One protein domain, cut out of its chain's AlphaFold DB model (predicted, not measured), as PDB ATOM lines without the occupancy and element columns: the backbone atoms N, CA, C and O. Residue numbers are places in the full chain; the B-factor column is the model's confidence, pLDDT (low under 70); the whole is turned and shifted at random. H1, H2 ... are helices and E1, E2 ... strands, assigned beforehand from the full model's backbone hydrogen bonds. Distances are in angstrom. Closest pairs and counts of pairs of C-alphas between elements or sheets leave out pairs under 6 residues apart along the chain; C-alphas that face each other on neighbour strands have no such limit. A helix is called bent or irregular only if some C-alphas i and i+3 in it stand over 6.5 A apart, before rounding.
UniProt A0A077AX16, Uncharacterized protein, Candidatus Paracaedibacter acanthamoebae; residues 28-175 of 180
ATOM      1  N   ALA A  28     131.747 186.322 148.074       53.91
ATOM      2  CA  ALA A  28     132.585 187.495 147.957       53.91
ATOM      3  C   ALA A  28     133.585 187.298 146.824       53.91
ATOM      4  O   ALA A  28     134.130 186.203 146.632       53.91
ATOM      5  N   ASN A  29     133.710 188.328 145.999       66.56
ATOM      6  CA  ASN A  29     134.474 188.213 144.784       66.56
ATOM      7  C   ASN A  29     135.925 188.042 145.228       66.56
ATOM      8  O   ASN A  29     136.449 188.879 145.950       66.56
ATOM      9  N   GLU A  30     136.591 186.950 144.860       67.69
ATOM     10  CA  GLU A  30     137.957 186.680 145.344       67.69
ATOM     11  C   GLU A  30     138.920 187.834 144.976       67.69
ATOM     12  O   GLU A  30     139.896 188.099 145.675       67.69
ATOM     13  N   THR A  31     138.588 188.603 143.933       74.44
ATOM     14  CA  THR A  31     139.254 189.858 143.558       74.44
ATOM     15  C   THR A  31     139.239 190.935 144.639       74.44
ATOM     16  O   THR A  31     140.055 191.849 144.570       74.44
ATOM     17  N   ASP A  32     138.340 190.869 145.615       82.44
ATOM     18  CA  ASP A  32     138.228 191.830 146.714       82.44
ATOM     19  C   ASP A  32     139.353 191.616 147.742       82.44
ATOM     20  O   ASP A  32     139.804 192.564 148.385       82.44
ATOM     21  N   PHE A  33     139.899 190.396 147.813       90.06
ATOM     22  CA  PHE A  33     140.868 190.001 148.838       90.06
ATOM     23  C   PHE A  33     142.289 189.749 148.342       90.06
ATOM     24  O   PHE A  33     143.232 189.813 149.138       90.06
ATOM     25  N   PHE A  34     142.461 189.463 147.048       91.31
ATOM     26  CA  PHE A  34     143.754 189.061 146.489       91.31
ATOM     27  C   PHE A  34     144.230 190.004 145.377       91.31
ATOM     28  O   PHE A  34     143.463 190.351 144.479       91.31
ATOM     29  N   ASP A  35     145.497 190.421 145.440       85.75
ATOM     30  CA  ASP A  35     146.145 191.299 144.445       85.75
ATOM     31  C   ASP A  35     146.631 190.504 143.235       85.75
ATOM     32  O   ASP A  35     146.603 190.978 142.102       85.75
ATOM     33  N   GLN A  36     147.063 189.270 143.479       82.62
ATOM     34  CA  GLN A  36     147.505 188.342 142.454       82.62
ATOM     35  C   GLN A  36     146.929 186.965 142.756       82.62
ATOM     36  O   GLN A  36     146.994 186.491 143.892       82.62
ATOM     37  N   LYS A  37     146.387 186.327 141.719       84.50
ATOM     38  CA  LYS A  37     145.814 184.989 141.779       84.50
ATOM     39  C   LYS A  37     146.253 184.205 140.549       84.50
ATOM     40  O   LYS A  37     145.936 184.601 139.432       84.50
ATOM     41  N   ASP A  38     146.963 183.108 140.777       80.94
ATOM     42  CA  ASP A  38     147.262 182.097 139.757       80.94
ATOM     43  C   ASP A  38     146.610 180.750 140.130       80.94
ATOM     44  O   ASP A  38     145.847 180.669 141.098       80.94
ATOM     45  N   GLU A  39     146.900 179.677 139.392       79.81
ATOM     46  CA  GLU A  39     146.329 178.341 139.596       79.81
ATOM     47  C   GLU A  39     146.487 177.833 141.036       79.81
ATOM     48  O   GLU A  39     145.576 177.192 141.559       79.81
ATOM     49  N   SER A  40     147.605 178.146 141.704       86.38
ATOM     50  CA  SER A  40     147.861 177.681 143.074       86.38
ATOM     51  C   SER A  40     148.494 178.702 144.028       86.38
ATOM     52  O   SER A  40     148.577 178.413 145.223       86.38
ATOM     53  N   PHE A  41     148.919 179.876 143.541       88.75
ATOM     54  CA  PHE A  41     149.650 180.886 144.323       88.75
ATOM     55  C   PHE A  41     148.907 182.220 144.401       88.75
ATOM     56  O   PHE A  41     148.685 182.868 143.373       88.75
ATOM     57  N   TRP A  42     148.469 182.608 145.599       92.50
ATOM     58  CA  TRP A  42     147.584 183.759 145.801       92.50
ATOM     59  C   TRP A  42     148.198 184.756 146.798       92.50
ATOM     60  O   TRP A  42     148.795 184.370 147.805       92.50
ATOM     61  N   VAL A  43     148.064 186.055 146.521       92.25
ATOM     62  CA  VAL A  43     148.664 187.142 147.317       92.25
ATOM     63  C   VAL A  43     147.570 188.004 147.929       92.25
ATOM     64  O   VAL A  43     146.778 188.592 147.198       92.25
ATOM     65  N   ILE A  44     147.542 188.103 149.256       94.50
ATOM     66  CA  ILE A  44     146.581 188.926 149.998       94.50
ATOM     67  C   ILE A  44     146.985 190.402 149.904       94.50
ATOM     68  O   ILE A  44     148.151 190.733 150.128       94.50
ATOM     69  N   LYS A  45     146.019 191.285 149.613       92.12
ATOM     70  CA  LYS A  45     146.285 192.710 149.336       92.12
ATOM     71  C   LYS A  45     146.810 193.488 150.535       92.12
ATOM     72  O   LYS A  45     147.775 194.242 150.455       92.12
ATOM     73  N   ASN A  46     146.083 193.386 151.641       93.06
ATOM     74  CA  ASN A  46     146.261 194.231 152.812       93.06
ATOM     75  C   ASN A  46     145.639 193.578 154.053       93.06
ATOM     76  O   ASN A  46     144.970 192.546 153.954       93.06
ATOM     77  N   LYS A  47     145.853 194.192 155.219       94.00
ATOM     78  CA  LYS A  47     145.351 193.705 156.508       94.00
ATOM     79  C   LYS A  47     143.834 193.502 156.558       94.00
ATOM     80  O   LYS A  47     143.383 192.502 157.107       94.00
ATOM     81  N   GLN A  48     143.044 194.382 155.939       95.50
ATOM     82  CA  GLN A  48     141.590 194.202 155.899       95.50
ATOM     83  C   GLN A  48     141.224 192.934 155.123       95.50
ATOM     84  O   GLN A  48     140.488 192.091 155.634       95.50
ATOM     85  N   SER A  49     141.818 192.743 153.942       95.69
ATOM     86  CA  SER A  49     141.623 191.536 153.138       95.69
ATOM     87  C   SER A  49     142.089 190.267 153.858       95.69
ATOM     88  O   SER A  49     141.424 189.244 153.756       95.69
ATOM     89  N   PHE A  50     143.194 190.320 154.608       96.38
ATOM     90  CA  PHE A  50     143.679 189.199 155.425       96.38
ATOM     91  C   PHE A  50     142.632 188.736 156.448       96.38
ATOM     92  O   PHE A  50     142.383 187.535 156.585       96.38
ATOM     93  N   ILE A  51     141.981 189.695 157.110       96.19
ATOM     94  CA  ILE A  51     140.953 189.446 158.120       96.19
ATOM     95  C   ILE A  51     139.657 188.954 157.467       96.19
ATOM     96  O   ILE A  51     139.127 187.919 157.869       96.19
ATOM     97  N   GLU A  52     139.140 189.674 156.471       95.06
ATOM     98  CA  GLU A  52     137.848 189.370 155.840       95.06
ATOM     99  C   GLU A  52     137.881 188.049 155.074       95.06
ATOM    100  O   GLU A  52     137.016 187.201 155.284       95.06
ATOM    101  N   ALA A  53     138.926 187.805 154.280       93.75
ATOM    102  CA  ALA A  53     139.038 186.571 153.512       93.75
ATOM    103  C   ALA A  53     139.076 185.327 154.403       93.75
ATOM    104  O   ALA A  53     138.451 184.324 154.068       93.75
ATOM    105  N   SER A  54     139.746 185.381 155.561       94.75
ATOM    106  CA  SER A  54     139.759 184.240 156.487       94.75
ATOM    107  C   SER A  54     138.355 183.916 157.017       94.75
ATOM    108  O   SER A  54     137.982 182.748 157.108       94.75
ATOM    109  N   LYS A  55     137.551 184.944 157.326       92.81
ATOM    110  CA  LYS A  55     136.182 184.808 157.844       92.81
ATOM    111  C   LYS A  55     135.220 184.328 156.765       92.81
ATOM    112  O   LYS A  55     134.324 183.522 157.019       92.81
ATOM    113  N   GLU A  56     135.379 184.846 155.557       92.31
ATOM    114  CA  GLU A  56     134.427 184.610 154.484       92.31
ATOM    115  C   GLU A  56     134.711 183.314 153.725       92.31
ATOM    116  O   GLU A  56     133.763 182.588 153.398       92.31
ATOM    117  N   LEU A  57     135.987 182.989 153.503       91.94
ATOM    118  CA  LEU A  57     136.417 181.916 152.603       91.94
ATOM    119  C   LEU A  57     136.846 180.630 153.311       91.94
ATOM    120  O   LEU A  57     136.937 179.600 152.647       91.94
ATOM    121  N   ILE A  58     137.063 180.649 154.625       93.81
ATOM    122  CA  ILE A  58     137.434 179.465 155.413       93.81
ATOM    123  C   ILE A  58     136.330 179.228 156.439       93.81
ATOM    124  O   ILE A  58     135.919 180.175 157.107       93.81
ATOM    125  N   ASP A  59     135.799 178.011 156.546       92.56
ATOM    126  CA  ASP A  59     134.880 177.650 157.636       92.56
ATOM    127  C   ASP A  59     135.633 177.303 158.933       92.56
ATOM    128  O   ASP A  59     136.861 177.380 159.004       92.56
ATOM    129  N   ASP A  60     134.894 176.981 159.991       91.06
ATOM    130  CA  ASP A  60     135.488 176.695 161.300       91.06
ATOM    131  C   ASP A  60     136.174 175.313 161.331       91.06
ATOM    132  O   ASP A  60     137.015 175.049 162.189       91.06
ATOM    133  N   GLU A  61     135.886 174.449 160.354       92.88
ATOM    134  CA  GLU A  61     136.531 173.155 160.133       92.88
ATOM    135  C   GLU A  61     137.741 173.220 159.177       92.88
ATOM    136  O   GLU A  61     138.313 172.173 158.829       92.88
ATOM    137  N   GLY A  62     138.130 174.422 158.736       93.44
ATOM    138  CA  GLY A  62     139.264 174.660 157.844       93.44
ATOM    139  C   GLY A  62     139.010 174.285 156.381       93.44
ATOM    140  O   GLY A  62     139.962 174.055 155.635       93.44
ATOM    141  N   ASN A  63     137.758 174.159 155.935       94.94
ATOM    142  CA  ASN A  63     137.432 173.936 154.527       94.94
ATOM    143  C   ASN A  63     137.259 175.260 153.773       94.94
ATOM    144  O   ASN A  63     136.808 176.273 154.309       94.94
ATOM    145  N   TRP A  64     137.573 175.218 152.478       92.31
ATOM    146  CA  TRP A  64     137.371 176.338 151.568       92.31
ATOM    147  C   TRP A  64     135.895 176.494 151.188       92.31
ATOM    148  O   TRP A  64     135.283 175.586 150.625       92.31
ATOM    149  N   LYS A  65     135.332 177.675 151.443       90.56
ATOM    150  CA  LYS A  65     133.941 178.036 151.122       90.56
ATOM    151  C   LYS A  65     133.774 178.635 149.723       90.56
ATOM    152  O   LYS A  65     132.634 178.777 149.269       90.56
ATOM    153  N   GLY A  66     134.866 179.001 149.049       81.31
ATOM    154  CA  GLY A  66     134.861 179.577 147.700       81.31
ATOM    155  C   GLY A  66     134.668 178.545 146.581       81.31
ATOM    156  O   GLY A  66     134.391 177.367 146.821       81.31
ATOM    157  N   ASN A  67     134.793 178.995 145.332       81.75
ATOM    158  CA  ASN A  67     134.867 178.083 144.188       81.75
ATOM    159  C   ASN A  67     136.282 177.480 144.116       81.75
ATOM    160  O   ASN A  67     137.247 178.201 144.362       81.75
ATOM    161  N   PRO A  68     136.441 176.191 143.768       81.12
ATOM    162  CA  PRO A  68     137.752 175.642 143.440       81.12
ATOM    163  C   PRO A  68     138.429 176.412 142.285       81.12
ATOM    164  O   PRO A  68     137.724 176.943 141.420       81.12
ATOM    165  N   PRO A  69     139.772 176.420 142.212       86.06
ATOM    166  CA  PRO A  69     140.701 175.684 143.075       86.06
ATOM    167  C   PRO A  69     140.907 176.333 144.453       86.06
ATOM    168  O   PRO A  69     140.715 177.533 144.622       86.06
ATOM    169  N   ILE A  70     141.315 175.521 145.434       89.12
ATOM    170  CA  ILE A  70     141.790 175.997 146.743       89.12
ATOM    171  C   ILE A  70     143.252 176.446 146.572       89.12
ATOM    172  O   ILE A  70     144.017 175.706 145.944       89.12
ATOM    173  N   PRO A  71     143.671 177.606 147.108       90.44
ATOM    174  CA  PRO A  71     145.072 178.015 147.054       90.44
ATOM    175  C   PRO A  71     145.974 177.033 147.810       90.44
ATOM    176  O   PRO A  71     145.726 176.721 148.973       90.44
ATOM    177  N   GLN A  72     147.059 176.601 147.166       93.81
ATOM    178  CA  GLN A  72     148.097 175.788 147.816       93.81
ATOM    179  C   GLN A  72     149.148 176.661 148.503       93.81
ATOM    180  O   GLN A  72     149.722 176.260 149.514       93.81
ATOM    181  N   TYR A  73     149.386 177.862 147.972       93.56
ATOM    182  CA  TYR A  73     150.368 178.811 148.481       93.56
ATOM    183  C   TYR A  73     149.707 180.169 148.658       93.56
ATOM    184  O   TYR A  73     149.172 180.738 147.705       93.56
ATOM    185  N   ILE A  74     149.784 180.703 149.871       94.56
ATOM    186  CA  ILE A  74     149.274 182.034 150.184       94.56
ATOM    187  C   ILE A  74     150.417 182.900 150.672       94.56
ATOM    188  O   ILE A  74     151.283 182.442 151.414       94.56
ATOM    189  N   LYS A  75     150.419 184.160 150.248       93.56
ATOM    190  CA  LYS A  75     151.395 185.161 150.662       93.56
ATOM    191  C   LYS A  75     150.697 186.367 151.278       93.56
ATOM    192  O   LYS A  75     149.817 186.958 150.654       93.56
ATOM    193  N   TYR A  76     151.178 186.785 152.442       94.25
ATOM    194  CA  TYR A  76     150.837 188.045 153.088       94.25
ATOM    195  C   TYR A  76     152.127 188.780 153.458       94.25
ATOM    196  O   TYR A  76     153.043 188.178 154.006       94.25
ATOM    197  N   SER A  77     152.242 190.057 153.094       90.69
ATOM    198  CA  SER A  77     153.526 190.771 153.226       90.69
ATOM    199  C   SER A  77     153.545 191.831 154.319       90.69
ATOM    200  O   SER A  77     154.611 192.343 154.580       90.69
ATOM    201  N   GLN A  78     152.426 192.158 154.963       91.62
ATOM    202  CA  GLN A  78     152.424 193.209 155.986       91.62
ATOM    203  C   GLN A  78     152.814 192.651 157.366       91.62
ATOM    204  O   GLN A  78     152.788 191.438 157.593       91.62
ATOM    205  N   GLU A  79     153.176 193.550 158.282       92.38
ATOM    206  CA  GLU A  79     153.443 193.229 159.687       92.38
ATOM    207  C   GLU A  79     152.190 192.659 160.375       92.38
ATOM    208  O   GLU A  79     151.064 193.123 160.157       92.38
ATOM    209  N   LEU A  80     152.405 191.637 161.201       94.19
ATOM    210  CA  LEU A  80     151.411 191.028 162.068       94.19
ATOM    211  C   LEU A  80     151.583 191.543 163.496       94.19
ATOM    212  O   LEU A  80     152.697 191.763 163.970       94.19
ATOM    213  N   THR A  81     150.468 191.677 164.203       94.00
ATOM    214  CA  THR A  81     150.423 191.937 165.645       94.00
ATOM    215  C   THR A  81     149.819 190.742 166.385       94.00
ATOM    216  O   THR A  81     149.277 189.826 165.769       94.00
ATOM    217  N   GLU A  82     149.873 190.735 167.720       94.12
ATOM    218  CA  GLU A  82     149.252 189.674 168.536       94.12
ATOM    219  C   GLU A  82     147.756 189.478 168.224       94.12
ATOM    220  O   GLU A  82     147.262 188.352 168.186       94.12
ATOM    221  N   GLU A  83     147.046 190.566 167.916       95.62
ATOM    222  CA  GLU A  83     145.627 190.544 167.532       95.62
ATOM    223  C   GLU A  83     145.361 189.784 166.220       95.62
ATOM    224  O   GLU A  83     144.241 189.328 165.985       95.62
ATOM    225  N   ASP A  84     146.380 189.620 165.371       95.69
ATOM    226  CA  ASP A  84     146.276 188.939 164.080       95.69
ATOM    227  C   ASP A  84     146.485 187.419 164.186       95.69
ATOM    228  O   ASP A  84     146.152 186.685 163.251       95.69
ATOM    229  N   LEU A  85     147.009 186.914 165.310       94.50
ATOM    230  CA  LEU A  85     147.333 185.492 165.477       94.50
ATOM    231  C   LEU A  85     146.129 184.553 165.282       94.50
ATOM    232  O   LEU A  85     146.283 183.562 164.567       94.50
ATOM    233  N   PRO A  86     144.913 184.849 165.790       94.62
ATOM    234  CA  PRO A  86     143.746 184.000 165.532       94.62
ATOM    235  C   PRO A  86     143.373 183.928 164.044       94.62
ATOM    236  O   PRO A  86     142.879 182.911 163.557       94.62
ATOM    237  N   VAL A  87     143.610 185.015 163.304       96.81
ATOM    238  CA  VAL A  87     143.364 185.080 161.859       96.81
ATOM    239  C   VAL A  87     144.397 184.234 161.119       96.81
ATOM    240  O   VAL A  87     144.035 183.450 160.242       96.81
ATOM    241  N   LEU A  88     145.672 184.344 161.502       96.25
ATOM    242  CA  LEU A  88     146.747 183.516 160.959       96.25
ATOM    243  C   LEU A  88     146.492 182.030 161.224       96.25
ATOM    244  O   LEU A  88     146.636 181.212 160.322       96.25
ATOM    245  N   GLU A  89     146.063 181.672 162.431       94.06
ATOM    246  CA  GLU A  89     145.754 180.288 162.779       94.06
ATOM    247  C   GLU A  89     144.640 179.709 161.894       94.06
ATOM    248  O   GLU A  89     144.764 178.593 161.380       94.06
ATOM    249  N   ARG A  90     143.585 180.492 161.635       95.69
ATOM    250  CA  ARG A  90     142.511 180.105 160.709       95.69
ATOM    251  C   ARG A  90     143.034 179.872 159.290       95.69
ATOM    252  O   ARG A  90     142.562 178.975 158.601       95.69
ATOM    253  N   TRP A  91     144.029 180.638 158.847       97.00
ATOM    254  CA  TRP A  91     144.703 180.365 157.578       97.00
ATOM    255  C   TRP A  91     145.508 179.063 157.613       97.00
ATOM    256  O   TRP A  91     145.417 178.269 156.681       97.00
ATOM    257  N   LEU A  92     146.264 178.803 158.682       95.69
ATOM    258  CA  LEU A  92     147.063 177.580 158.819       95.69
ATOM    259  C   LEU A  92     146.195 176.312 158.915       95.69
ATOM    260  O   LEU A  92     146.622 175.234 158.485       95.69
ATOM    261  N   SER A  93     144.959 176.419 159.405       95.06
ATOM    262  CA  SER A  93     144.016 175.296 159.449       95.06
ATOM    263  C   SER A  93     143.431 174.920 158.079       95.06
ATOM    264  O   SER A  93     142.904 173.814 157.935       95.06
ATOM    265  N   LEU A  94     143.575 175.775 157.055       95.88
ATOM    266  CA  LEU A  94     143.022 175.541 155.721       95.88
ATOM    267  C   LEU A  94     143.511 174.208 155.127       95.88
ATOM    268  O   LEU A  94     144.714 173.952 154.970       95.88
ATOM    269  N   LYS A  95     142.561 173.342 154.769       94.75
ATOM    270  CA  LYS A  95     142.815 172.065 154.096       94.75
ATOM    271  C   LYS A  95     143.169 172.302 152.634       94.75
ATOM    272  O   LYS A  95     142.482 173.038 151.933       94.75
ATOM    273  N   GLY A  96     144.223 171.634 152.170       92.75
ATOM    274  CA  GLY A  96     144.774 171.830 150.826       92.75
ATOM    275  C   GLY A  96     145.787 172.974 150.722       92.75
ATOM    276  O   GLY A  96     146.399 173.122 149.670       92.75
ATOM    277  N   LEU A  97     145.993 173.737 151.804       95.31
ATOM    278  CA  LEU A  97     147.088 174.695 151.908       95.31
ATOM    279  C   LEU A  97     148.391 173.962 152.245       95.31
ATOM    280  O   LEU A  97     148.495 173.352 153.313       95.31
ATOM    281  N   ASP A  98     149.382 174.079 151.364       94.00
ATOM    282  CA  ASP A  98     150.743 173.602 151.617       94.00
ATOM    283  C   ASP A  98     151.498 174.602 152.499       94.00
ATOM    284  O   ASP A  98     152.238 174.211 153.400       94.00
ATOM    285  N   CYS A  99     151.330 175.903 152.231       94.19
ATOM    286  CA  CYS A  99     152.130 176.937 152.874       94.19
ATOM    287  C   CYS A  99     151.439 178.310 152.947       94.19
ATOM    288  O   CYS A  99     150.932 178.818 151.944       94.19
ATOM    289  N   PHE A 100     151.553 178.964 154.107       95.81
ATOM    290  CA  PHE A 100     151.253 180.381 154.316       95.81
ATOM    291  C   PHE A 100     152.551 181.163 154.556       95.81
ATOM    292  O   PHE A 100     153.259 180.926 155.535       95.81
ATOM    293  N   ALA A 101     152.882 182.086 153.657       93.62
ATOM    294  CA  ALA A 101     154.118 182.852 153.702       93.62
ATOM    295  C   ALA A 101     153.908 184.269 154.247       93.62
ATOM    296  O   ALA A 101     153.044 184.998 153.756       93.62
ATOM    297  N   ILE A 102     154.763 184.668 155.191       92.81
ATOM    298  CA  ILE A 102     154.781 185.998 155.817       92.81
ATOM    299  C   ILE A 102     156.091 186.742 155.537       92.81
ATOM    300  O   ILE A 102     157.143 186.123 155.335       92.81
ATOM    301  N   ALA A 103     156.042 188.075 155.494       88.12
ATOM    302  CA  ALA A 103     157.253 188.894 155.423       88.12
ATOM    303  C   ALA A 103     158.057 188.803 156.719       88.12
ATOM    304  O   ALA A 103     157.499 188.583 157.784       88.12
ATOM    305  N   ASP A 104     159.372 188.950 156.620       82.62
ATOM    306  CA  ASP A 104     160.228 189.068 157.796       82.62
ATOM    307  C   ASP A 104     161.430 189.927 157.425       82.62
ATOM    308  O   ASP A 104     162.418 189.484 156.831       82.62
ATOM    309  N   THR A 105     161.251 191.228 157.609       78.56
ATOM    310  CA  THR A 105     162.256 192.236 157.284       78.56
ATOM    311  C   THR A 105     162.289 193.291 158.375       78.56
ATOM    312  O   THR A 105     161.367 193.396 159.175       78.56
ATOM    313  N   LYS A 106     163.308 194.155 158.364       72.56
ATOM    314  CA  LYS A 106     163.389 195.278 159.311       72.56
ATOM    315  C   LYS A 106     162.172 196.211 159.290       72.56
ATOM    316  O   LYS A 106     161.945 196.892 160.281       72.56
ATOM    317  N   ALA A 107     161.456 196.296 158.167       77.31
ATOM    318  CA  ALA A 107     160.263 197.133 158.044       77.31
ATOM    319  C   ALA A 107     158.979 196.404 158.469       77.31
ATOM    320  O   ALA A 107     158.018 197.059 158.846       77.31
ATOM    321  N   GLU A 108     158.969 195.070 158.393       80.19
ATOM    322  CA  GLU A 108     157.812 194.205 158.653       80.19
ATOM    323  C   GLU A 108     158.303 192.960 159.425       80.19
ATOM    324  O   GLU A 108     158.460 191.886 158.829       80.19
ATOM    325  N   PRO A 109     158.679 193.109 160.710       82.12
ATOM    326  CA  PRO A 109     159.275 192.025 161.484       82.12
ATOM    327  C   PRO A 109     158.189 191.099 162.044       82.12
ATOM    328  O   PRO A 109     157.420 191.496 162.911       82.12
ATOM    329  N   ASN A 110     158.157 189.838 161.606       88.81
ATOM    330  CA  ASN A 110     157.177 188.863 162.104       88.81
ATOM    331  C   ASN A 110     157.820 187.735 162.921       88.81
ATOM    332  O   ASN A 110     157.150 187.117 163.746       88.81
ATOM    333  N   ILE A 111     159.117 187.465 162.741       84.12
ATOM    334  CA  ILE A 111     159.800 186.352 163.415       84.12
ATOM    335  C   ILE A 111     159.725 186.433 164.940       84.12
ATOM    336  O   ILE A 111     159.499 185.418 165.594       84.12
ATOM    337  N   SER A 112     159.866 187.629 165.512       84.06
ATOM    338  CA  SER A 112     159.813 187.830 166.962       84.06
ATOM    339  C   SER A 112     158.435 187.486 167.525       84.06
ATOM    340  O   SER A 112     158.353 186.786 168.531       84.06
ATOM    341  N   LEU A 113     157.365 187.912 166.843       90.06
ATOM    342  CA  LEU A 113     155.988 187.592 167.217       90.06
ATOM    343  C   LEU A 113     155.735 186.082 167.142       90.06
ATOM    344  O   LEU A 113     155.240 185.494 168.098       90.06
ATOM    345  N   ILE A 114     156.111 185.445 166.027       89.00
ATOM    346  CA  ILE A 114     155.893 184.006 165.832       89.00
ATOM    347  C   ILE A 114     156.703 183.174 166.833       89.00
ATOM    348  O   ILE A 114     156.189 182.186 167.348       89.00
ATOM    349  N   ASN A 115     157.934 183.579 167.158       83.94
ATOM    350  CA  ASN A 115     158.743 182.908 168.177       83.94
ATOM    351  C   ASN A 115     158.160 183.068 169.585       83.94
ATOM    352  O   ASN A 115     158.177 182.104 170.349       83.94
ATOM    353  N   SER A 116     157.648 184.256 169.927       87.31
ATOM    354  CA  SER A 116     156.949 184.465 171.201       87.31
ATOM    355  C   SER A 116     155.734 183.546 171.289       87.31
ATOM    356  O   SER A 116     155.642 182.746 172.212       87.31
ATOM    357  N   TRP A 117     154.879 183.565 170.260       90.44
ATOM    358  CA  TRP A 117     153.687 182.722 170.197       90.44
ATOM    359  C   TRP A 117     154.019 181.228 170.298       90.44
ATOM    360  O   TRP A 117     153.382 180.504 171.056       90.44
ATOM    361  N   TYR A 118     155.042 180.764 169.578       85.88
ATOM    362  CA  TYR A 118     155.523 179.385 169.671       85.88
ATOM    363  C   TYR A 118     155.945 179.017 171.101       85.88
ATOM    364  O   TYR A 118     155.571 177.954 171.589       85.88
ATOM    365  N   SER A 119     156.704 179.893 171.763       84.44
ATOM    366  CA  SER A 119     157.238 179.633 173.106       84.44
ATOM    367  C   SER A 119     156.112 179.557 174.140       84.44
ATOM    368  O   SER A 119     156.080 178.630 174.940       84.44
ATOM    369  N   ASP A 120     155.130 180.461 174.053       88.81
ATOM    370  CA  ASP A 120     153.951 180.454 174.928       88.81
ATOM    371  C   ASP A 120     153.128 179.158 174.774       88.81
ATOM    372  O   ASP A 120     152.617 178.591 175.747       88.81
ATOM    373  N   LEU A 121     153.001 178.652 173.543       86.00
ATOM    374  CA  LEU A 121     152.315 177.387 173.271       86.00
ATOM    375  C   LEU A 121     153.096 176.169 173.780       86.00
ATOM    376  O   LEU A 121     152.500 175.234 174.316       86.00
ATOM    377  N   GLU A 122     154.422 176.176 173.645       83.38
ATOM    378  CA  GLU A 122     155.282 175.126 174.196       83.38
ATOM    379  C   GLU A 122     155.195 175.089 175.733       83.38
ATOM    380  O   GLU A 122     155.001 174.018 176.312       83.38
ATOM    381  N   ASP A 123     155.219 176.253 176.389       87.31
ATOM    382  CA  ASP A 123     155.123 176.386 177.850       87.31
ATOM    383  C   ASP A 123     153.768 175.916 178.408       87.31
ATOM    384  O   ASP A 123     153.685 175.394 179.524       87.31
ATOM    385  N   THR A 124     152.691 176.057 177.629       86.44
ATOM    386  CA  THR A 124     151.356 175.545 177.990       86.44
ATOM    387  C   THR A 124     151.181 174.049 177.710       86.44
ATOM    388  O   THR A 124     150.167 173.465 178.104       86.44
ATOM    389  N   GLY A 125     152.172 173.404 177.082       81.19
ATOM    390  CA  GLY A 125     152.119 171.998 176.689       81.19
ATOM    391  C   GLY A 125     151.140 171.726 175.547       81.19
ATOM    392  O   GLY A 125     150.650 170.600 175.416       81.19
ATOM    393  N   GLU A 126     150.808 172.745 174.746       82.06
ATOM    394  CA  GLU A 126     149.963 172.563 173.573       82.06
ATOM    395  C   GLU A 126     150.679 171.762 172.478       82.06
ATOM    396  O   GLU A 126     151.887 171.849 172.263       82.06
ATOM    397  N   ASP A 127     149.896 170.972 171.746       78.38
ATOM    398  CA  ASP A 127     150.388 170.231 170.591       78.38
ATOM    399  C   ASP A 127     150.497 171.169 169.383       78.38
ATOM    400  O   ASP A 127     149.507 171.504 168.725       78.38
ATOM    401  N   LEU A 128     151.727 171.586 169.099       73.12
ATOM    402  CA  LEU A 128     152.077 172.508 168.020       73.12
ATOM    403  C   LEU A 128     151.673 171.990 166.631       73.12
ATOM    404  O   LEU A 128     151.406 172.791 165.728       73.12
ATOM    405  N   GLU A 129     151.580 170.668 166.440       76.12
ATOM    406  CA  GLU A 129     151.111 170.090 165.178       76.12
ATOM    407  C   GLU A 129     149.635 170.418 164.934       76.12
ATOM    408  O   GLU A 129     149.248 170.691 163.794       76.12
ATOM    409  N   LYS A 130     148.819 170.508 165.995       77.31
ATOM    410  CA  LYS A 130     147.395 170.876 165.884       77.31
ATOM    411  C   LYS A 130     147.196 172.305 165.396       77.31
ATOM    412  O   LYS A 130     146.218 172.576 164.702       77.31
ATOM    413  N   ARG A 131     148.133 173.199 165.711       84.62
ATOM    414  CA  ARG A 131     148.124 174.599 165.260       84.62
ATOM    415  C   ARG A 131     148.704 174.770 163.846       84.62
ATOM    416  O   ARG A 131     148.723 175.875 163.319       84.62
ATOM    417  N   ASN A 132     149.138 173.682 163.194       90.50
ATOM    418  CA  ASN A 132     149.646 173.660 161.815       90.50
ATOM    419  C   ASN A 132     150.819 174.618 161.547       90.50
ATOM    420  O   ASN A 132     151.023 175.062 160.414       90.50
ATOM    421  N   PHE A 133     151.638 174.894 162.565       87.31
ATOM    422  CA  PHE A 133     152.797 175.780 162.443       87.31
ATOM    423  C   PHE A 133     153.765 175.380 161.324       87.31
ATOM    424  O   PHE A 133     154.408 176.235 160.722       87.31
ATOM    425  N   TYR A 134     153.851 174.085 161.008       87.06
ATOM    426  CA  TYR A 134     154.700 173.579 159.930       87.06
ATOM    427  C   TYR A 134     154.356 174.135 158.545       87.06
ATOM    428  O   TYR A 134     155.194 174.043 157.652       87.06
ATOM    429  N   LYS A 135     153.173 174.732 158.356       93.81
ATOM    430  CA  LYS A 135     152.781 175.401 157.110       93.81
ATOM    431  C   LYS A 135     153.297 176.841 157.000       93.81
ATOM    432  O   LYS A 135     153.099 177.460 155.957       93.81
ATOM    433  N   LEU A 136     153.935 177.404 158.030       92.06
ATOM    434  CA  LEU A 136     154.490 178.758 157.963       92.06
ATOM    435  C   LEU A 136     155.782 178.803 157.139       92.06
ATOM    436  O   LEU A 136     156.709 178.016 157.348       92.06
ATOM    437  N   ALA A 137     155.867 179.783 156.239       90.75
ATOM    438  CA  ALA A 137     157.102 180.143 155.551       90.75
ATOM    439  C   ALA A 137     157.438 181.630 155.670       90.75
ATOM    440  O   ALA A 137     156.574 182.491 155.814       90.75
ATOM    441  N   TRP A 138     158.721 181.930 155.521       88.00
ATOM    442  CA  TRP A 138     159.281 183.271 155.522       88.00
ATOM    443  C   TRP A 138     159.600 183.694 154.090       88.00
ATOM    444  O   TRP A 138     160.365 183.039 153.371       88.00
ATOM    445  N   LEU A 139     159.063 184.842 153.673       85.25
ATOM    446  CA  LEU A 139     159.392 185.448 152.381       85.25
ATOM    447  C   LEU A 139     160.890 185.728 152.266       85.25
ATOM    448  O   LEU A 139     161.479 185.498 151.206       85.25
ATOM    449  N   ASN A 140     161.504 186.165 153.364       80.94
ATOM    450  CA  ASN A 140     162.925 186.457 153.453       80.94
ATOM    451  C   ASN A 140     163.705 185.372 154.215       80.94
ATOM    452  O   ASN A 140     164.564 185.669 155.040       80.94
ATOM    453  N   PHE A 141     163.439 184.101 153.897       74.69
ATOM    454  CA  PHE A 141     163.997 182.934 154.591       74.69
ATOM    455  C   PHE A 141     165.514 182.984 154.845       74.69
ATOM    456  O   PHE A 141     165.976 182.558 155.896       74.69
ATOM    457  N   LYS A 142     166.314 183.512 153.906       73.19
ATOM    458  CA  LYS A 142     167.773 183.631 154.093       73.19
ATOM    459  C   LYS A 142     168.139 184.639 155.179       73.19
ATOM    460  O   LYS A 142     169.028 184.358 155.973       73.19
ATOM    461  N   THR A 143     167.489 185.802 155.200       68.62
ATOM    462  CA  THR A 143     167.686 186.778 156.275       68.62
ATOM    463  C   THR A 143     167.147 186.229 157.579       68.62
ATOM    464  O   THR A 143     167.883 186.291 158.544       68.62
ATOM    465  N   THR A 144     165.972 185.597 157.598       68.62
ATOM    466  CA  THR A 144     165.431 184.921 158.786       68.62
ATOM    467  C   THR A 144     166.434 183.901 159.345       68.62
ATOM    468  O   THR A 144     166.770 183.947 160.521       68.62
ATOM    469  N   LEU A 145     167.011 183.027 158.508       68.38
ATOM    470  CA  LEU A 145     168.058 182.086 158.937       68.38
ATOM    471  C   LEU A 145     169.313 182.788 159.477       68.38
ATOM    472  O   LEU A 145     169.916 182.303 160.432       68.38
ATOM    473  N   ASN A 146     169.720 183.894 158.851       65.56
ATOM    474  CA  ASN A 146     170.892 184.655 159.267       65.56
ATOM    475  C   ASN A 146     170.644 185.456 160.550       65.56
ATOM    476  O   ASN A 146     171.524 185.473 161.390       65.56
ATOM    477  N   GLU A 147     169.486 186.099 160.724       59.84
ATOM    478  CA  GLU A 147     169.095 186.839 161.936       59.84
ATOM    479  C   GLU A 147     168.911 185.902 163.127       59.84
ATOM    480  O   GLU A 147     169.187 186.274 164.264       59.84
ATOM    481  N   LEU A 148     168.541 184.650 162.863       58.91
ATOM    482  CA  LEU A 148     168.587 183.595 163.863       58.91
ATOM    483  C   LEU A 148     170.023 183.177 164.246       58.91
ATOM    484  O   LEU A 148     170.136 182.353 165.149       58.91
ATOM    485  N   GLU A 149     171.081 183.695 163.589       52.72
ATOM    486  CA  GLU A 149     172.533 183.489 163.827       52.72
ATOM    487  C   GLU A 149     172.888 182.158 164.521       52.72
ATOM    488  O   GLU A 149     173.616 182.102 165.513       52.72
ATOM    489  N   ARG A 150     172.373 181.037 164.005       53.84
ATOM    490  CA  ARG A 150     172.650 179.702 164.550       53.84
ATOM    491  C   ARG A 150     173.187 178.800 163.457       53.84
ATOM    492  O   ARG A 150     172.458 178.126 162.734       53.84
ATOM    493  N   GLY A 151     174.515 178.786 163.358       41.62
ATOM    494  CA  GLY A 151     175.246 177.761 162.626       41.62
ATOM    495  C   GLY A 151     174.814 176.365 163.086       41.62
ATOM    496  O   GLY A 151     174.812 176.063 164.275       41.62
ATOM    497  N   ALA A 152     174.426 175.524 162.130       41.19
ATOM    498  CA  ALA A 152     174.128 174.095 162.273       41.19
ATOM    499  C   ALA A 152     172.953 173.656 163.185       41.19
ATOM    500  O   ALA A 152     172.561 172.496 163.088       41.19
ATOM    501  N   GLN A 153     172.338 174.525 163.997       47.59
ATOM    502  CA  GLN A 153     171.165 174.185 164.823       47.59
ATOM    503  C   GLN A 153     170.032 175.195 164.613       47.59
ATOM    504  O   GLN A 153     169.844 176.130 165.389       47.59
ATOM    505  N   SER A 154     169.271 175.005 163.534       50.66
ATOM    506  CA  SER A 154     167.978 175.673 163.359       50.66
ATOM    507  C   SER A 154     167.075 175.322 164.543       50.66
ATOM    508  O   SER A 154     166.812 174.143 164.765       50.66
ATOM    509  N   ILE A 155     166.586 176.324 165.281       53.09
ATOM    510  CA  ILE A 155     165.471 176.120 166.223       53.09
ATOM    511  C   ILE A 155     164.147 175.902 165.513       53.09
ATOM    512  O   ILE A 155     163.207 175.407 166.121       53.09
ATOM    513  N   LEU A 156     164.072 176.259 164.228       61.03
ATOM    514  CA  LEU A 156     162.885 175.963 163.453       61.03
ATOM    515  C   LEU A 156     162.843 174.449 163.239       61.03
ATOM    516  O   LEU A 156     163.835 173.894 162.740       61.03
ATOM    517  N   PRO A 157     161.727 173.792 163.590       68.19
ATOM    518  CA  PRO A 157     161.536 172.374 163.343       68.19
ATOM    519  C   PRO A 157     161.847 172.025 161.883       68.19
ATOM    520  O   PRO A 157     161.546 172.796 160.970       68.19
ATOM    521  N   ALA A 158     162.415 170.841 161.636       72.75
ATOM    522  CA  ALA A 158     162.733 170.381 160.280       72.75
ATOM    523  C   ALA A 158     161.572 170.541 159.265       72.75
ATOM    524  O   ALA A 158     161.845 170.970 158.142       72.75
ATOM    525  N   PRO A 159     160.292 170.306 159.634       78.12
ATOM    526  CA  PRO A 159     159.162 170.575 158.744       78.12
ATOM    527  C   PRO A 159     159.091 172.024 158.242       78.12
ATOM    528  O   PRO A 159     158.803 172.250 157.074       78.12
ATOM    529  N   TRP A 160     159.416 173.009 159.084       80.50
ATOM    530  CA  TRP A 160     159.362 174.423 158.707       80.50
ATOM    531  C   TRP A 160     160.430 174.746 157.664       80.50
ATOM    532  O   TRP A 160     160.168 175.457 156.696       80.50
ATOM    533  N   VAL A 161     161.638 174.195 157.821       78.81
ATOM    534  CA  VAL A 161     162.731 174.367 156.852       78.81
ATOM    535  C   VAL A 161     162.328 173.830 155.477       78.81
ATOM    536  O   VAL A 161     162.575 174.491 154.466       78.81
ATOM    537  N   GLU A 162     161.680 172.667 155.425       81.25
ATOM    538  CA  GLU A 162     161.222 172.075 154.166       81.25
ATOM    539  C   GLU A 162     160.060 172.854 153.538       81.25
ATOM    540  O   GLU A 162     160.112 173.152 152.343       81.25
ATOM    541  N   THR A 163     159.082 173.303 154.331       86.06
ATOM    542  CA  THR A 163     158.016 174.207 153.863       86.06
ATOM    543  C   THR A 163     158.595 175.482 153.253       86.06
ATOM    544  O   THR A 163     158.195 175.904 152.167       86.06
ATOM    545  N   ASN A 164     159.617 176.062 153.886       85.50
ATOM    546  CA  ASN A 164     160.309 177.231 153.352       85.50
ATOM    547  C   ASN A 164     161.027 176.948 152.041       85.50
ATOM    548  O   ASN A 164     160.925 177.743 151.110       85.50
ATOM    549  N   ARG A 165     161.744 175.826 151.931       82.50
ATOM    550  CA  ARG A 165     162.393 175.436 150.671       82.50
ATOM    551  C   ARG A 165     161.369 175.277 149.551       82.50
ATOM    552  O   ARG A 165     161.565 175.854 148.480       82.50
ATOM    553  N   ALA A 166     160.272 174.567 149.813       85.12
ATOM    554  CA  ALA A 166     159.187 174.370 148.856       85.12
ATOM    555  C   ALA A 166     158.580 175.710 148.414       85.12
ATOM    556  O   ALA A 166     158.462 175.976 147.213       85.12
ATOM    557  N   PHE A 167     158.291 176.595 149.372       87.69
ATOM    558  CA  PHE A 167     157.811 177.941 149.088       87.69
ATOM    559  C   PHE A 167     158.801 178.737 148.231       87.69
ATOM    560  O   PHE A 167     158.404 179.308 147.220       87.69
ATOM    561  N   GLN A 168     160.091 178.769 148.580       86.12
ATOM    562  CA  GLN A 168     161.097 179.539 147.840       86.12
ATOM    563  C   GLN A 168     161.261 179.033 146.399       86.12
ATOM    564  O   GLN A 168     161.387 179.847 145.483       86.12
ATOM    565  N   MET A 169     161.185 177.715 146.177       83.06
ATOM    566  CA  MET A 169     161.149 177.142 144.828       83.06
ATOM    567  C   MET A 169     159.932 177.647 144.048       83.06
ATOM    568  O   MET A 169     160.095 178.182 142.954       83.06
ATOM    569  N   LYS A 170     158.724 177.568 144.621       83.56
ATOM    570  CA  LYS A 170     157.494 178.043 143.964       83.56
ATOM    571  C   LYS A 170     157.515 179.548 143.709       83.56
ATOM    572  O   LYS A 170     157.348 179.974 142.575       83.56
ATOM    573  N   ASN A 171     157.813 180.347 144.728       80.19
ATOM    574  CA  ASN A 171     157.889 181.804 144.652       80.19
ATOM    575  C   ASN A 171     158.930 182.290 143.627       80.19
ATOM    576  O   ASN A 171     158.732 183.328 143.004       80.19
ATOM    577  N   SER A 172     160.017 181.541 143.394       75.06
ATOM    578  CA  SER A 172     161.008 181.886 142.362       75.06
ATOM    579  C   SER A 172     160.445 181.854 140.938       75.06
ATOM    580  O   SER A 172     160.884 182.644 140.107       75.06
ATOM    581  N   HIS A 173     159.435 181.018 140.672       69.75
ATOM    582  CA  HIS A 173     158.738 180.973 139.383       69.75
ATOM    583  C   HIS A 173     157.760 182.142 139.196       69.75
ATOM    584  O   HIS A 173     157.443 182.492 138.063       69.75
ATOM    585  N   TYR A 174     157.319 182.759 140.297       65.69
ATOM    586  CA  TYR A 174     156.376 183.881 140.307       65.69
ATOM    587  C   TYR A 174     157.042 185.238 140.539       65.69
ATOM    588  O   TYR A 174     156.383 186.273 140.455       65.69
ATOM    589  N   ARG A 175     158.359 185.264 140.785       57.88
ATOM    590  CA  ARG A 175     159.151 186.469 140.553       57.88
ATOM    591  C   ARG A 175     159.162 186.694 139.051       57.88
ATOM    592  O   ARG A 175     160.023 186.168 138.348       57.88
TER     593      ARG A 175
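Overview. This is residues 28 to 175 of the 180 residues of an uncharacterized protein of Candidatus Paracaedibacter acanthamoebae (UniProt A0A077AX16). A small twisted sheet of five short strands stands between helices: the long helix H5 crosses one face, and H1 lies on the opposite face with H2 next to it. H3 is near H2, farther from the sheet, and the short helix H4 follows edge strand E5. The 148 printed residues hold five named helices and five named strands, in the order E1 E2 H1 E3 H2 E4 H3 E5 H4 H5; the class is mixed, helices and strands. The mixed sheet runs E1 E2 E3 E4 E5, with E1 antiparallel to E2 and the other neighbours parallel. The whole is compact, with a radius of gyration of the C-alphas of 14.8 A and spans of 45 by 37 by 26 A.

Along the chain. E1, residues 34 to 37, begins at C-alpha 34 (143.754, 189.061, 146.489), and E2 is residues 41 to 44. H1, residues 47 to 57, is 15.3 A long. E3 is residues 73 to 76. H2, residues 82 to 92, is 15.7 A long and irregular: C-alphas 83 and 86 are 7.1 A apart. E4 is residues 99 to 102. H3, residues 111 to 123, is 18.2 A long. E5 is residues 136 to 138, and H4 is residues 141 to 147. H5, residues 158 to 174, is 24.9 A long and ends at C-alpha 174 (156.376, 183.881, 140.307).

Arrangement. E1 and E2 form a hairpin, with N 35 and O 43 2.8 A apart. E2, H1, E3, then E3, H2, E4, then E4, H3, E5 are strand-helix-strand units, two parallel neighbour strands with a helix between, each with a right-handed crossover. Within hydrogen-bond range are N 42 and O 73 at 2.9 A, N 101 and O 74 at 2.8 A, and N 137 and O 100 at 2.9 A. H5 is on the sheet at a height of 8.1 A, over E4, E5 and, only just, with 3 C-alphas, E3. It runs across the strands, at 76 degrees to E4 on the local plane. The closest C-alphas of H5 and E5, Asn 164 and Ala 137, are 4.9 A apart. H1 is on the opposite face, over none of the strands. H1 and H2 touch, the closest C-alphas being Ile 51 and Val 87 at 6.2 A, at a steep tilt of 40 degrees, the same way. H2 only grazes the sheet with residues 88 to 92. H3 is not on the sheet; it and H2 are close but not clearly touching, C-alphas 113 and 82 being closest at 7.2 A. H4 is, only just, with 4 pairs of C-alphas within 10 A, not on the sheet. H3 and H5 are apart. Every O i to N i+4 pair is within hydrogen-bond range in H3 and H4, against 6 of 7 in H1, 5 of 7 in H2 and 11 of 13 in H5.

Size, cuts and confidence. The C-alphas farthest apart, Ala 28 and Gly 151, are 46.2 A apart. The printed part has no cut. The links H1 to E3 and H3 to E5 are long. The mean pLDDT of the printed part is 84.0; residues 28 to 30, 143 to 157 and 173 to 175 are under 70.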